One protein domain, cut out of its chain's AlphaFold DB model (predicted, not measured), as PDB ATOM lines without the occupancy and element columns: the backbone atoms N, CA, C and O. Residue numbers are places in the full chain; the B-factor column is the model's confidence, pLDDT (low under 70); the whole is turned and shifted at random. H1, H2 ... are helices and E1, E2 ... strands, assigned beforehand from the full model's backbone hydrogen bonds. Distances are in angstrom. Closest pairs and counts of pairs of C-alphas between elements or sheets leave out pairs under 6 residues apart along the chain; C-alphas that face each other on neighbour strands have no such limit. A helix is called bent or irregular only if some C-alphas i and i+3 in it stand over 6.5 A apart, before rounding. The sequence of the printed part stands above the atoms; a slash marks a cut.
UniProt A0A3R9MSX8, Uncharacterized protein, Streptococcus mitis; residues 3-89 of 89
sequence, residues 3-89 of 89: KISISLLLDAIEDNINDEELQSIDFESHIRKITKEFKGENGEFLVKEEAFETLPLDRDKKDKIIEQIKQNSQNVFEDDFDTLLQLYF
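This is residues 3 to 89 of the 89 residues of an uncharacterized protein of Streptococcus mitis (UniProt A0A3R9MSX8). Look for a small rounded helical body gathered round H1, with the longest helix, H5, packed on one side of H1, the short H6 packed on another and H3 near it. H2 lies at one end of the body, and the loop of residues 37 to 44 at the other. The 87 printed residues hold six named helices and one named strand, in the order H1 H2 H3 E1 H4 H5 H6: mostly helix. The whole is compact, with a radius of gyration of the C-alphas of 11.9 A and spans of 33 by 25 by 21 A.

Find C-alpha 6 at (173.058, 158.057, 184.707); from there H1 runs 15.4 A to residue 16. Next come H2, residues 19 to 24, and H3, residues 27 to 36, 13.8 A long. E1 is residues 45 to 47 and H4 residues 49 to 52. H5, residues 59 to 75, begins at C-alpha 59 (182.297, 171.819, 196.665) and spans 25.4 A; it is irregular, with C-alphas 71 and 74 7.1 A apart. H6, residues 81 to 88, ends at C-alpha 88 (176.750, 163.372, 175.977).

Start at H1, which touches H5 at a steep tilt of 43 degrees, opposite ways; their closest C-alphas, Ala 12 and Ile 65, are 5.2 A apart. H1 touches H6 the same way at a shallow 28 degrees, closest at C-alphas Ile 6 and Phe 81, 6.5 A. H1 and H3 are near each other. H4 only just touches H5, with 3 pairs of C-alphas within 8 A, closest at Phe 52 and Lys 62, 6.6 A. H2 is apart from H5 and H6. E1 pairs with no named strand, but residues 3 to 4 pair antiparallel with its residues 45 to 46. Every O i to N i+4 pair is within hydrogen-bond range in H1, H2, H3 and H6, and 11 of 13 in H5; H4 is too short for one.

The C-alphas farthest apart, Glu 20 and Glu 41, are 34.3 A apart. The printed part has no cut and no long link. Mean pLDDT of the printed part is 75.5; look for values under 70 at residues 35 to 44, 46 and 74 to 89.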
ATOM      1  N   LYS A   3     170.092 156.348 195.295       71.69
ATOM      2  CA  LYS A   3     169.696 155.718 194.033       71.69
ATOM      3  C   LYS A   3     169.810 156.760 192.932       71.69
ATOM      4  O   LYS A   3     169.197 157.817 193.050       71.69
ATOM      5  N   ILE A   4     170.597 156.478 191.905       72.00
ATOM      6  CA  ILE A   4     170.783 157.383 190.772       72.00
ATOM      7  C   ILE A   4     170.659 156.577 189.479       72.00
ATOM      8  O   ILE A   4     171.120 155.435 189.414       72.00
ATOM      9  N   SER A   5     170.063 157.175 188.452       74.81
ATOM     10  CA  SER A   5     170.325 156.787 187.067       74.81
ATOM     11  C   SER A   5     171.424 157.684 186.491       74.81
ATOM     12  O   SER A   5     171.771 158.719 187.069       74.81
ATOM     13  N   ILE A   6     172.011 157.272 185.369       74.56
ATOM     14  CA  ILE A   6     173.058 158.057 184.707       74.56
ATOM     15  C   ILE A   6     172.475 159.300 184.051       74.56
ATOM     16  O   ILE A   6     173.111 160.342 184.146       74.56
ATOM     17  N   SER A   7     171.275 159.219 183.463       76.81
ATOM     18  CA  SER A   7     170.560 160.407 182.972       76.81
ATOM     19  C   SER A   7     170.475 161.477 184.053       76.81
ATOM     20  O   SER A   7     170.956 162.583 183.863       76.81
ATOM     21  N   LEU A   8     170.014 161.102 185.250       80.25
ATOM     22  CA  LEU A   8     169.893 162.006 186.392       80.25
ATOM     23  C   LEU A   8     171.223 162.656 186.793       80.25
ATOM     24  O   LEU A   8     171.248 163.796 187.248       80.25
ATOM     25  N   LEU A   9     172.316 161.897 186.694       81.81
ATOM     26  CA  LEU A   9     173.657 162.375 187.007       81.81
ATOM     27  C   LEU A   9     174.146 163.368 185.954       81.81
ATOM     28  O   LEU A   9     174.686 164.406 186.321       81.81
ATOM     29  N   LEU A  10     173.969 163.039 184.675       81.31
ATOM     30  CA  LEU A  10     174.372 163.886 183.556       81.31
ATOM     31  C   LEU A  10     173.543 165.171 183.523       81.31
ATOM     32  O   LEU A  10     174.134 166.242 183.503       81.31
ATOM     33  N   ASP A  11     172.222 165.074 183.671       85.06
ATOM     34  CA  ASP A  11     171.318 166.225 183.757       85.06
ATOM     35  C   ASP A  11     171.706 167.149 184.920       85.06
ATOM     36  O   ASP A  11     171.831 168.358 184.756       85.06
ATOM     37  N   ALA A  12     171.973 166.589 186.107       87.00
ATOM     38  CA  ALA A  12     172.397 167.395 187.250       87.00
ATOM     39  C   ALA A  12     173.763 168.065 187.023       87.00
ATOM     40  O   ALA A  12     174.004 169.155 187.537       87.00
ATOM     41  N   ILE A  13     174.670 167.425 186.284       85.31
ATOM     42  CA  ILE A  13     175.976 167.992 185.930       85.31
ATOM     43  C   ILE A  13     175.798 169.126 184.916       85.31
ATOM     44  O   ILE A  13     176.310 170.214 185.169       85.31
ATOM     45  N   GLU A  14     175.044 168.917 183.838       84.75
ATOM     46  CA  GLU A  14     174.755 169.946 182.829       84.75
ATOM     47  C   GLU A  14     174.010 171.151 183.417       84.75
ATOM     48  O   GLU A  14     174.360 172.294 183.137       84.75
ATOM     49  N   ASP A  15     173.047 170.931 184.312       88.62
ATOM     50  CA  ASP A  15     172.291 172.022 184.937       88.62
ATOM     51  C   ASP A  15     173.148 172.902 185.868       88.62
ATOM     52  O   ASP A  15     172.793 174.047 186.164       88.62
ATOM     53  N   ASN A  16     174.274 172.379 186.366       87.31
ATOM     54  CA  ASN A  16     175.106 173.047 187.373       87.31
ATOM     55  C   ASN A  16     176.495 173.468 186.865       87.31
ATOM     56  O   ASN A  16     177.268 174.066 187.628       87.31
ATOM     57  N   ILE A  17     176.830 173.170 185.611       84.44
ATOM     58  CA  ILE A  17     178.150 173.396 185.011       84.44
ATOM     59  C   ILE A  17     177.954 173.918 183.591       84.44
ATOM     60  O   ILE A  17     177.051 173.487 182.890       84.44
ATOM     61  N   ASN A  18     178.789 174.859 183.155       84.44
ATOM     62  CA  ASN A  18     178.701 175.361 181.785       84.44
ATOM     63  C   ASN A  18     179.452 174.457 180.788       84.44
ATOM     64  O   ASN A  18     180.359 173.714 181.163       84.44
ATOM     65  N   ASP A  19     179.113 174.582 179.505       78.81
ATOM     66  CA  ASP A  19     179.695 173.769 178.428       78.81
ATOM     67  C   ASP A  19     181.228 173.879 178.337       78.81
ATOM     68  O   ASP A  19     181.899 172.897 178.030       78.81
ATOM     69  N   GLU A  20     181.807 175.053 178.621       80.31
ATOM     70  CA  GLU A  20     183.266 175.248 178.600       80.31
ATOM     71  C   GLU A  20     183.965 174.441 179.703       80.31
ATOM     72  O   GLU A  20     184.970 173.775 179.450       80.31
ATOM     73  N   GLU A  21     183.431 174.467 180.923       79.00
ATOM     74  CA  GLU A  21     183.935 173.681 182.044       79.00
ATOM     75  C   GLU A  21     183.724 172.185 181.795       79.00
ATOM     76  O   GLU A  21     184.641 171.399 182.042       79.00
ATOM     77  N   LEU A  22     182.567 171.805 181.244       77.88
ATOM     78  CA  LEU A  22     182.255 170.427 180.869       77.88
ATOM     79  C   LEU A  22     183.267 169.881 179.847       77.88
ATOM     80  O   LEU A  22     183.803 168.795 180.038       77.88
ATOM     81  N   GLN A  23     183.599 170.657 178.809       74.38
ATOM     82  CA  GLN A  23     184.587 170.284 177.787       74.38
ATOM     83  C   GLN A  23     186.037 170.322 178.289       74.38
ATOM     84  O   GLN A  23     186.906 169.646 177.736       74.38
ATOM     85  N   SER A  24     186.324 171.115 179.324       75.25
ATOM     86  CA  SER A  24     187.669 171.226 179.904       75.25
ATOM     87  C   SER A  24     188.065 170.027 180.778       75.25
ATOM     88  O   SER A  24     189.233 169.880 181.147       75.25
ATOM     89  N   ILE A  25     187.099 169.168 181.108       78.19
ATOM     90  CA  ILE A  25     187.231 168.055 182.040       78.19
ATOM     91  C   ILE A  25     186.898 166.747 181.315       78.19
ATOM     92  O   ILE A  25     185.891 166.636 180.627       78.19
ATOM     93  N   ASP A  26     187.700 165.705 181.543       80.50
ATOM     94  CA  ASP A  26     187.372 164.338 181.113       80.50
ATOM     95  C   ASP A  26     186.268 163.746 182.010       80.50
ATOM     96  O   ASP A  26     186.521 162.936 182.912       80.50
ATOM     97  N   PHE A  27     185.037 164.225 181.828       78.44
ATOM     98  CA  PHE A  27     183.885 163.792 182.611       78.44
ATOM     99  C   PHE A  27     183.581 162.318 182.385       78.44
ATOM    100  O   PHE A  27     183.313 161.619 183.360       78.44
ATOM    101  N   GLU A  28     183.714 161.813 181.157       78.50
ATOM    102  CA  GLU A  28     183.492 160.404 180.833       78.50
ATOM    103  C   GLU A  28     184.280 159.482 181.782       78.50
ATOM    104  O   GLU A  28     183.714 158.571 182.393       78.50
ATOM    105  N   SER A  29     185.574 159.747 181.983       82.19
ATOM    106  CA  SER A  29     186.428 158.955 182.877       82.19
ATOM    107  C   SER A  29     185.991 159.018 184.345       82.19
ATOM    108  O   SER A  29     186.007 157.997 185.042       82.19
ATOM    109  N   HIS A  30     185.557 160.185 184.829       82.44
ATOM    110  CA  HIS A  30     185.072 160.349 186.204       82.44
ATOM    111  C   HIS A  30     183.719 159.666 186.414       82.44
ATOM    112  O   HIS A  30     183.555 158.918 187.378       82.44
ATOM    113  N   ILE A  31     182.789 159.833 185.476       78.75
ATOM    114  CA  ILE A  31     181.487 159.168 185.492       78.75
ATOM    115  C   ILE A  31     181.677 157.653 185.440       78.75
ATOM    116  O   ILE A  31     181.124 156.944 186.276       78.75
ATOM    117  N   ARG A  32     182.548 157.139 184.560       76.75
ATOM    118  CA  ARG A  32     182.902 155.710 184.514       76.75
ATOM    119  C   ARG A  32     183.491 155.193 185.820       76.75
ATOM    120  O   ARG A  32     183.273 154.026 186.132       76.75
ATOM    121  N   LYS A  33     184.254 155.991 186.572       79.75
ATOM    122  CA  LYS A  33     184.752 155.584 187.900       79.75
ATOM    123  C   LYS A  33     183.605 155.480 188.899       79.75
ATOM    124  O   LYS A  33     183.442 154.425 189.505       79.75
ATOM    125  N   ILE A  34     182.777 156.519 188.989       75.25
ATOM    126  CA  ILE A  34     181.622 156.572 189.895       75.25
ATOM    127  C   ILE A  34     180.650 155.413 189.619       75.25
ATOM    128  O   ILE A  34     180.186 154.760 190.553       75.25
ATOM    129  N   THR A  35     180.383 155.101 188.348       69.75
ATOM    130  CA  THR A  35     179.458 154.023 187.963       69.75
ATOM    131  C   THR A  35     180.076 152.626 188.048       69.75
ATOM    132  O   THR A  35     179.373 151.675 188.391       69.75
ATOM    133  N   LYS A  36     181.387 152.460 187.799       68.25
ATOM    134  CA  LYS A  36     182.088 151.174 188.006       68.25
ATOM    135  C   LYS A  36     182.163 150.773 189.469       68.25
ATOM    136  O   LYS A  36     182.124 149.579 189.758       68.25
ATOM    137  N   GLU A  37     182.287 151.742 190.371       61.47
ATOM    138  CA  GLU A  37     182.320 151.469 191.807       61.47
ATOM    139  C   GLU A  37     180.979 150.924 192.329       61.47
ATOM    140  O   GLU A  37     180.962 150.275 193.374       61.47
ATOM    141  N   PHE A  38     179.873 151.087 191.586       61.16
ATOM    142  CA  PHE A  38     178.542 150.695 192.050       61.16
ATOM    143  C   PHE A  38     177.613 150.190 190.931       61.16
ATOM    144  O   PHE A  38     176.703 150.894 190.512       61.16
ATOM    145  N   LYS A  39     177.752 148.929 190.500       56.22
ATOM    146  CA  LYS A  39     176.689 148.246 189.730       56.22
ATOM    147  C   LYS A  39     175.568 147.790 190.672       56.22
ATOM    148  O   LYS A  39     175.768 146.838 191.424       56.22
ATOM    149  N   GLY A  40     174.416 148.461 190.647       59.91
ATOM    150  CA  GLY A  40     173.190 147.956 191.275       59.91
ATOM    151  C   GLY A  40     172.461 146.933 190.392       59.91
ATOM    152  O   GLY A  40     172.948 146.551 189.325       59.91
ATOM    153  N   GLU A  41     171.306 146.452 190.854       55.47
ATOM    154  CA  GLU A  41     170.424 145.563 190.084       55.47
ATOM    155  C   GLU A  41     169.499 146.397 189.174       55.47
ATOM    156  O   GLU A  41     169.057 147.473 189.564       55.47
ATOM    157  N   ASN A  42     169.191 145.894 187.970       57.12
ATOM    158  CA  ASN A  42     168.229 146.491 187.022       57.12
ATOM    159  C   ASN A  42     168.574 147.909 186.511       57.12
ATOM    160  O   ASN A  42     167.699 148.757 186.414       57.12
ATOM    161  N   GLY A  43     169.844 148.211 186.218       58.50
ATOM    162  CA  GLY A  43     170.230 149.517 185.646       58.50
ATOM    163  C   GLY A  43     170.195 150.696 186.632       58.50
ATOM    164  O   GLY A  43     170.635 151.790 186.288       58.50
ATOM    165  N   GLU A  44     169.750 150.474 187.872       62.09
ATOM    166  CA  GLU A  44     169.880 151.437 188.965       62.09
ATOM    167  C   GLU A  44     171.314 151.424 189.519       62.09
ATOM    168  O   GLU A  44     171.886 150.366 189.800       62.09
ATOM    169  N   PHE A  45     171.893 152.604 189.751       70.69
ATOM    170  CA  PHE A  45     173.191 152.744 190.408       70.69
ATOM    171  C   PHE A  45     172.974 153.190 191.854       70.69
ATOM    172  O   PHE A  45     172.272 154.159 192.140       70.69
ATOM    173  N   LEU A  46     173.581 152.468 192.795       68.94
ATOM    174  CA  LEU A  46     173.539 152.811 194.214       68.94
ATOM    175  C   LEU A  46     174.851 153.461 194.623       68.94
ATOM    176  O   LEU A  46     175.781 152.779 195.037       68.94
ATOM    177  N   VAL A  47     174.918 154.783 194.546       71.06
ATOM    178  CA  VAL A  47     176.167 155.522 194.735       71.06
ATOM    179  C   VAL A  47     176.247 156.091 196.158       71.06
ATOM    180  O   VAL A  47     175.251 156.527 196.749       71.06
ATOM    181  N   LYS A  48     177.434 156.055 196.770       77.88
ATOM    182  CA  LYS A  48     177.701 156.791 198.018       77.88
ATOM    183  C   LYS A  48     178.004 158.255 197.709       77.88
ATOM    184  O   LYS A  48     178.637 158.541 196.705       77.88
ATOM    185  N   GLU A  49     177.625 159.172 198.598       78.62
ATOM    186  CA  GLU A  49     177.904 160.613 198.416       78.62
ATOM    187  C   GLU A  49     179.405 160.892 198.252       78.62
ATOM    188  O   GLU A  49     179.805 161.721 197.446       78.62
ATOM    189  N   GLU A  50     180.233 160.097 198.927       81.06
ATOM    190  CA  GLU A  50     181.697 160.098 198.829       81.06
ATOM    191  C   GLU A  50     182.210 159.941 197.384       81.06
ATOM    192  O   GLU A  50     183.241 160.502 197.031       81.06
ATOM    193  N   ALA A  51     181.489 159.229 196.509       79.56
ATOM    194  CA  ALA A  51     181.907 159.054 195.117       79.56
ATOM    195  C   ALA A  51     181.901 160.387 194.345       79.56
ATOM    196  O   ALA A  51     182.724 160.591 193.453       79.56
ATOM    197  N   PHE A  52     181.030 161.329 194.722       81.88
ATOM    198  CA  PHE A  52     180.965 162.661 194.117       81.88
ATOM    199  C   PHE A  52     182.145 163.546 194.525       81.88
ATOM    200  O   PHE A  52     182.462 164.505 193.819       81.88
ATOM    201  N   GLU A  53     182.855 163.221 195.612       82.38
ATOM    202  CA  GLU A  53     184.084 163.930 195.978       82.38
ATOM    203  C   GLU A  53     185.160 163.787 194.896       82.38
ATOM    204  O   GLU A  53     185.964 164.705 194.717       82.38
ATOM    205  N   THR A  54     185.125 162.686 194.135       82.69
ATOM    206  CA  THR A  54     186.060 162.408 193.036       82.69
ATOM    207  C   THR A  54     185.821 163.263 191.793       82.69
ATOM    208  O   THR A  54     186.714 163.348 190.951       82.69
ATOM    209  N   LEU A  55     184.658 163.920 191.673       84.50
ATOM    210  CA  LEU A  55     184.398 164.836 190.565       84.50
ATOM    211  C   LEU A  55     185.365 166.028 190.645       84.50
ATOM    212  O   LEU A  55     185.579 166.576 191.732       84.50
ATOM    213  N   PRO A  56     185.935 166.489 189.524       85.44
ATOM    214  CA  PRO A  56     186.849 167.629 189.492       85.44
ATOM    215  C   PRO A  56     186.061 168.949 189.503       85.44
ATOM    216  O   PRO A  56     186.191 169.786 188.617       85.44
ATOM    217  N   LEU A  57     185.206 169.108 190.513       86.75
ATOM    218  CA  LEU A  57     184.308 170.241 190.699       86.75
ATOM    219  C   LEU A  57     184.473 170.866 192.077       86.75
ATOM    220  O   LEU A  57     184.849 170.194 193.046       86.75
ATOM    221  N   ASP A  58     184.135 172.149 192.162       89.25
ATOM    222  CA  ASP A  58     184.048 172.858 193.430       89.25
ATOM    223  C   ASP A  58     182.977 172.247 194.332       89.25
ATOM    224  O   ASP A  58     181.968 171.702 193.874       89.25
ATOM    225  N   ARG A  59     183.190 172.373 195.643       88.00
ATOM    226  CA  ARG A  59     182.297 171.819 196.665       88.00
ATOM    227  C   ARG A  59     180.847 172.273 196.486       88.00
ATOM    228  O   ARG A  59     179.955 171.437 196.515       88.00
ATOM    229  N   ASP A  60     180.626 173.557 196.220       89.69
ATOM    230  CA  ASP A  60     179.276 174.109 196.066       89.69
ATOM    231  C   ASP A  60     178.527 173.490 194.875       89.69
ATOM    232  O   ASP A  60     177.322 173.259 194.949       89.69
ATOM    233  N   LYS A  61     179.234 173.189 193.775       89.75
ATOM    234  CA  LYS A  61     178.646 172.516 192.605       89.75
ATOM    235  C   LYS A  61     178.326 171.059 192.921       89.75
ATOM    236  O   LYS A  61     177.242 170.592 192.589       89.75
ATOM    237  N   LYS A  62     179.237 170.360 193.608       89.06
ATOM    238  CA  LYS A  62     179.011 168.982 194.071       89.06
ATOM    239  C   LYS A  62     177.782 168.890 194.971       89.06
ATOM    240  O   LYS A  62     176.943 168.024 194.751       89.06
ATOM    241  N   ASP A  63     177.657 169.802 195.931       89.00
ATOM    242  CA  ASP A  63     176.536 169.822 196.871       89.00
ATOM    243  C   ASP A  63     175.199 170.033 196.133       89.00
ATOM    244  O   ASP A  63     174.241 169.305 196.396       89.00
ATOM    245  N   LYS A  64     175.153 170.936 195.140       90.94
ATOM    246  CA  LYS A  64     173.966 171.142 194.288       90.94
ATOM    247  C   LYS A  64     173.613 169.924 193.437       90.94
ATOM    248  O   LYS A  64     172.450 169.533 193.403       90.94
ATOM    249  N   ILE A  65     174.606 169.298 192.799       87.69
ATOM    250  CA  ILE A  65     174.414 168.070 192.013       87.69
ATOM    251  C   ILE A  65     173.815 166.974 192.903       87.69
ATOM    252  O   ILE A  65     172.813 166.356 192.548       87.69
ATOM    253  N   ILE A  66     174.381 166.762 194.096       86.06
ATOM    254  CA  ILE A  66     173.888 165.764 195.055       86.06
ATOM    255  C   ILE A  66     172.458 166.090 195.504       86.06
ATOM    256  O   ILE A  66     171.627 165.184 195.607       86.06
ATOM    257  N   GLU A  67     172.154 167.356 195.788       88.69
ATOM    258  CA  GLU A  67     170.815 167.792 196.187       88.69
ATOM    259  C   GLU A  67     169.783 167.539 195.079       88.69
ATOM    260  O   GLU A  67     168.742 166.931 195.341       88.69
ATOM    261  N   GLN A  68     170.096 167.917 193.839       86.69
ATOM    262  CA  GLN A  68     169.234 167.711 192.677       86.69
ATOM    263  C   GLN A  68     168.995 166.221 192.404       86.69
ATOM    264  O   GLN A  68     167.853 165.795 192.214       86.69
ATOM    265  N   ILE A  69     170.045 165.400 192.478       83.38
ATOM    266  CA  ILE A  69     169.931 163.942 192.363       83.38
ATOM    267  C   ILE A  69     169.015 163.394 193.460       83.38
ATOM    268  O   ILE A  69     168.121 162.607 193.169       83.38
ATOM    269  N   LYS A  70     169.171 163.816 194.721       82.44
ATOM    270  CA  LYS A  70     168.298 163.363 195.819       82.44
ATOM    271  C   LYS A  70     166.835 163.730 195.572       82.44
ATOM    272  O   LYS A  70     165.969 162.887 195.801       82.44
ATOM    273  N   GLN A  71     166.561 164.941 195.086       81.62
ATOM    274  CA  GLN A  71     165.201 165.396 194.781       81.62
ATOM    275  C   GLN A  71     164.566 164.590 193.639       81.62
ATOM    276  O   GLN A  71     163.403 164.201 193.741       81.62
ATOM    277  N   ASN A  72     165.340 164.267 192.602       77.19
ATOM    278  CA  ASN A  72     164.843 163.554 191.425       77.19
ATOM    279  C   ASN A  72     164.951 162.016 191.542       77.19
ATOM    280  O   ASN A  72     164.331 161.293 190.763       77.19
ATOM    281  N   SER A  73     165.649 161.497 192.563       70.00
ATOM    282  CA  SER A  73     165.883 160.056 192.789       70.00
ATOM    283  C   SER A  73     164.627 159.225 193.082       70.00
ATOM    284  O   SER A  73     164.692 157.997 193.123       70.00
ATOM    285  N   GLN A  74     163.469 159.858 193.292       61.72
ATOM    286  CA  GLN A  74     162.199 159.136 193.428       61.72
ATOM    287  C   GLN A  74     161.584 158.725 192.080       61.72
ATOM    288  O   GLN A  74     160.717 157.857 192.068       61.72
ATOM    289  N   ASN A  75     162.063 159.285 190.960       59.44
ATOM    290  CA  ASN A  75     161.573 159.023 189.600       59.44
ATOM    291  C   ASN A  75     162.614 158.292 188.726       59.44
ATOM    292  O   ASN A  75     162.684 158.530 187.525       59.44
ATOM    293  N   VAL A  76     163.469 157.455 189.320       57.88
ATOM    294  CA  VAL A  76     164.599 156.823 188.613       57.88
ATOM    295  C   VAL A  76     164.091 155.828 187.562       57.88
ATOM    296  O   VAL A  76     163.340 154.908 187.884       57.88
ATOM    297  N   PHE A  77     164.507 156.037 186.312       57.31
ATOM    298  CA  PHE A  77     164.230 155.173 185.163       57.31
ATOM    299  C   PHE A  77     165.368 154.157 184.946       57.31
ATOM    300  O   PHE A  77     166.501 154.379 185.376       57.31
ATOM    301  N   GLU A  78     165.058 153.041 184.281       58.69
ATOM    302  CA  GLU A  78     166.059 152.106 183.750       58.69
ATOM    303  C   GLU A  78     166.842 152.778 182.617       58.69
ATOM    304  O   GLU A  78     166.250 153.173 181.615       58.69
ATOM    305  N   ASP A  79     168.167 152.850 182.756       61.34
ATOM    306  CA  ASP A  79     169.050 153.473 181.773       61.34
ATOM    307  C   ASP A  79     170.148 152.515 181.293       61.34
ATOM    308  O   ASP A  79     170.762 151.791 182.084       61.34
ATOM    309  N   ASP A  80     170.450 152.570 179.992       64.50
ATOM    310  CA  ASP A  80     171.633 151.937 179.405       64.50
ATOM    311  C   ASP A  80     172.815 152.919 179.375       64.50
ATOM    312  O   ASP A  80     172.835 153.904 178.632       64.50
ATOM    313  N   PHE A  81     173.817 152.629 180.204       63.81
ATOM    314  CA  PHE A  81     174.982 153.476 180.448       63.81
ATOM    315  C   PHE A  81     175.803 153.796 179.205       63.81
ATOM    316  O   PHE A  81     176.203 154.946 179.019       63.81
ATOM    317  N   ASP A  82     176.077 152.791 178.373       64.69
ATOM    318  CA  ASP A  82     176.946 152.982 177.213       64.69
ATOM    319  C   ASP A  82     176.229 153.791 176.122       64.69
ATOM    320  O   ASP A  82     176.871 154.577 175.427       64.69
ATOM    321  N   THR A  83     174.901 153.662 176.024       66.81
ATOM    322  CA  THR A  83     174.076 154.463 175.111       66.81
ATOM    323  C   THR A  83     174.002 155.925 175.557       66.81
ATOM    324  O   THR A  83     174.139 156.821 174.729       66.81
ATOM    325  N   LEU A  84     173.821 156.190 176.856       67.38
ATOM    326  CA  LEU A  84     173.739 157.563 177.360       67.38
ATOM    327  C   LEU A  84     175.080 158.287 177.302       67.38
ATOM    328  O   LEU A  84     175.118 159.421 176.847       67.38
ATOM    329  N   LEU A  85     176.190 157.650 177.683       65.50
ATOM    330  CA  LEU A  85     177.495 158.310 177.577       65.50
ATOM    331  C   LEU A  85     177.808 158.754 176.144       65.50
ATOM    332  O   LEU A  85     178.308 159.855 175.981       65.50
ATOM    333  N   GLN A  86     177.453 157.955 175.129       65.81
ATOM    334  CA  GLN A  86     177.642 158.312 173.713       65.81
ATOM    335  C   GLN A  86     176.800 159.506 173.240       65.81
ATOM    336  O   GLN A  86     177.093 160.081 172.193       65.81
ATOM    337  N   LEU A  87     175.707 159.838 173.933       66.00
ATOM    338  CA  LEU A  87     174.887 161.005 173.592       66.00
ATOM    339  C   LEU A  87     175.486 162.304 174.141       66.00
ATOM    340  O   LEU A  87     175.288 163.353 173.535       66.00
ATOM    341  N   TYR A  88     176.199 162.219 175.265       62.44
ATOM    342  CA  TYR A  88     176.750 163.372 175.977       62.44
ATOM    343  C   TYR A  88     178.249 163.600 175.690       62.44
ATOM    344  O   TYR A  88     178.722 164.725 175.839       62.44
ATOM    345  N   PHE A  89     178.992 162.568 175.268       59.75
ATOM    346  CA  PHE A  89     180.444 162.591 175.025       59.75
ATOM    347  C   PHE A  89     180.831 161.800 173.767       59.75
ATOM    348  O   PHE A  89     181.815 162.212 173.107       59.75
TER     349      PHE A  89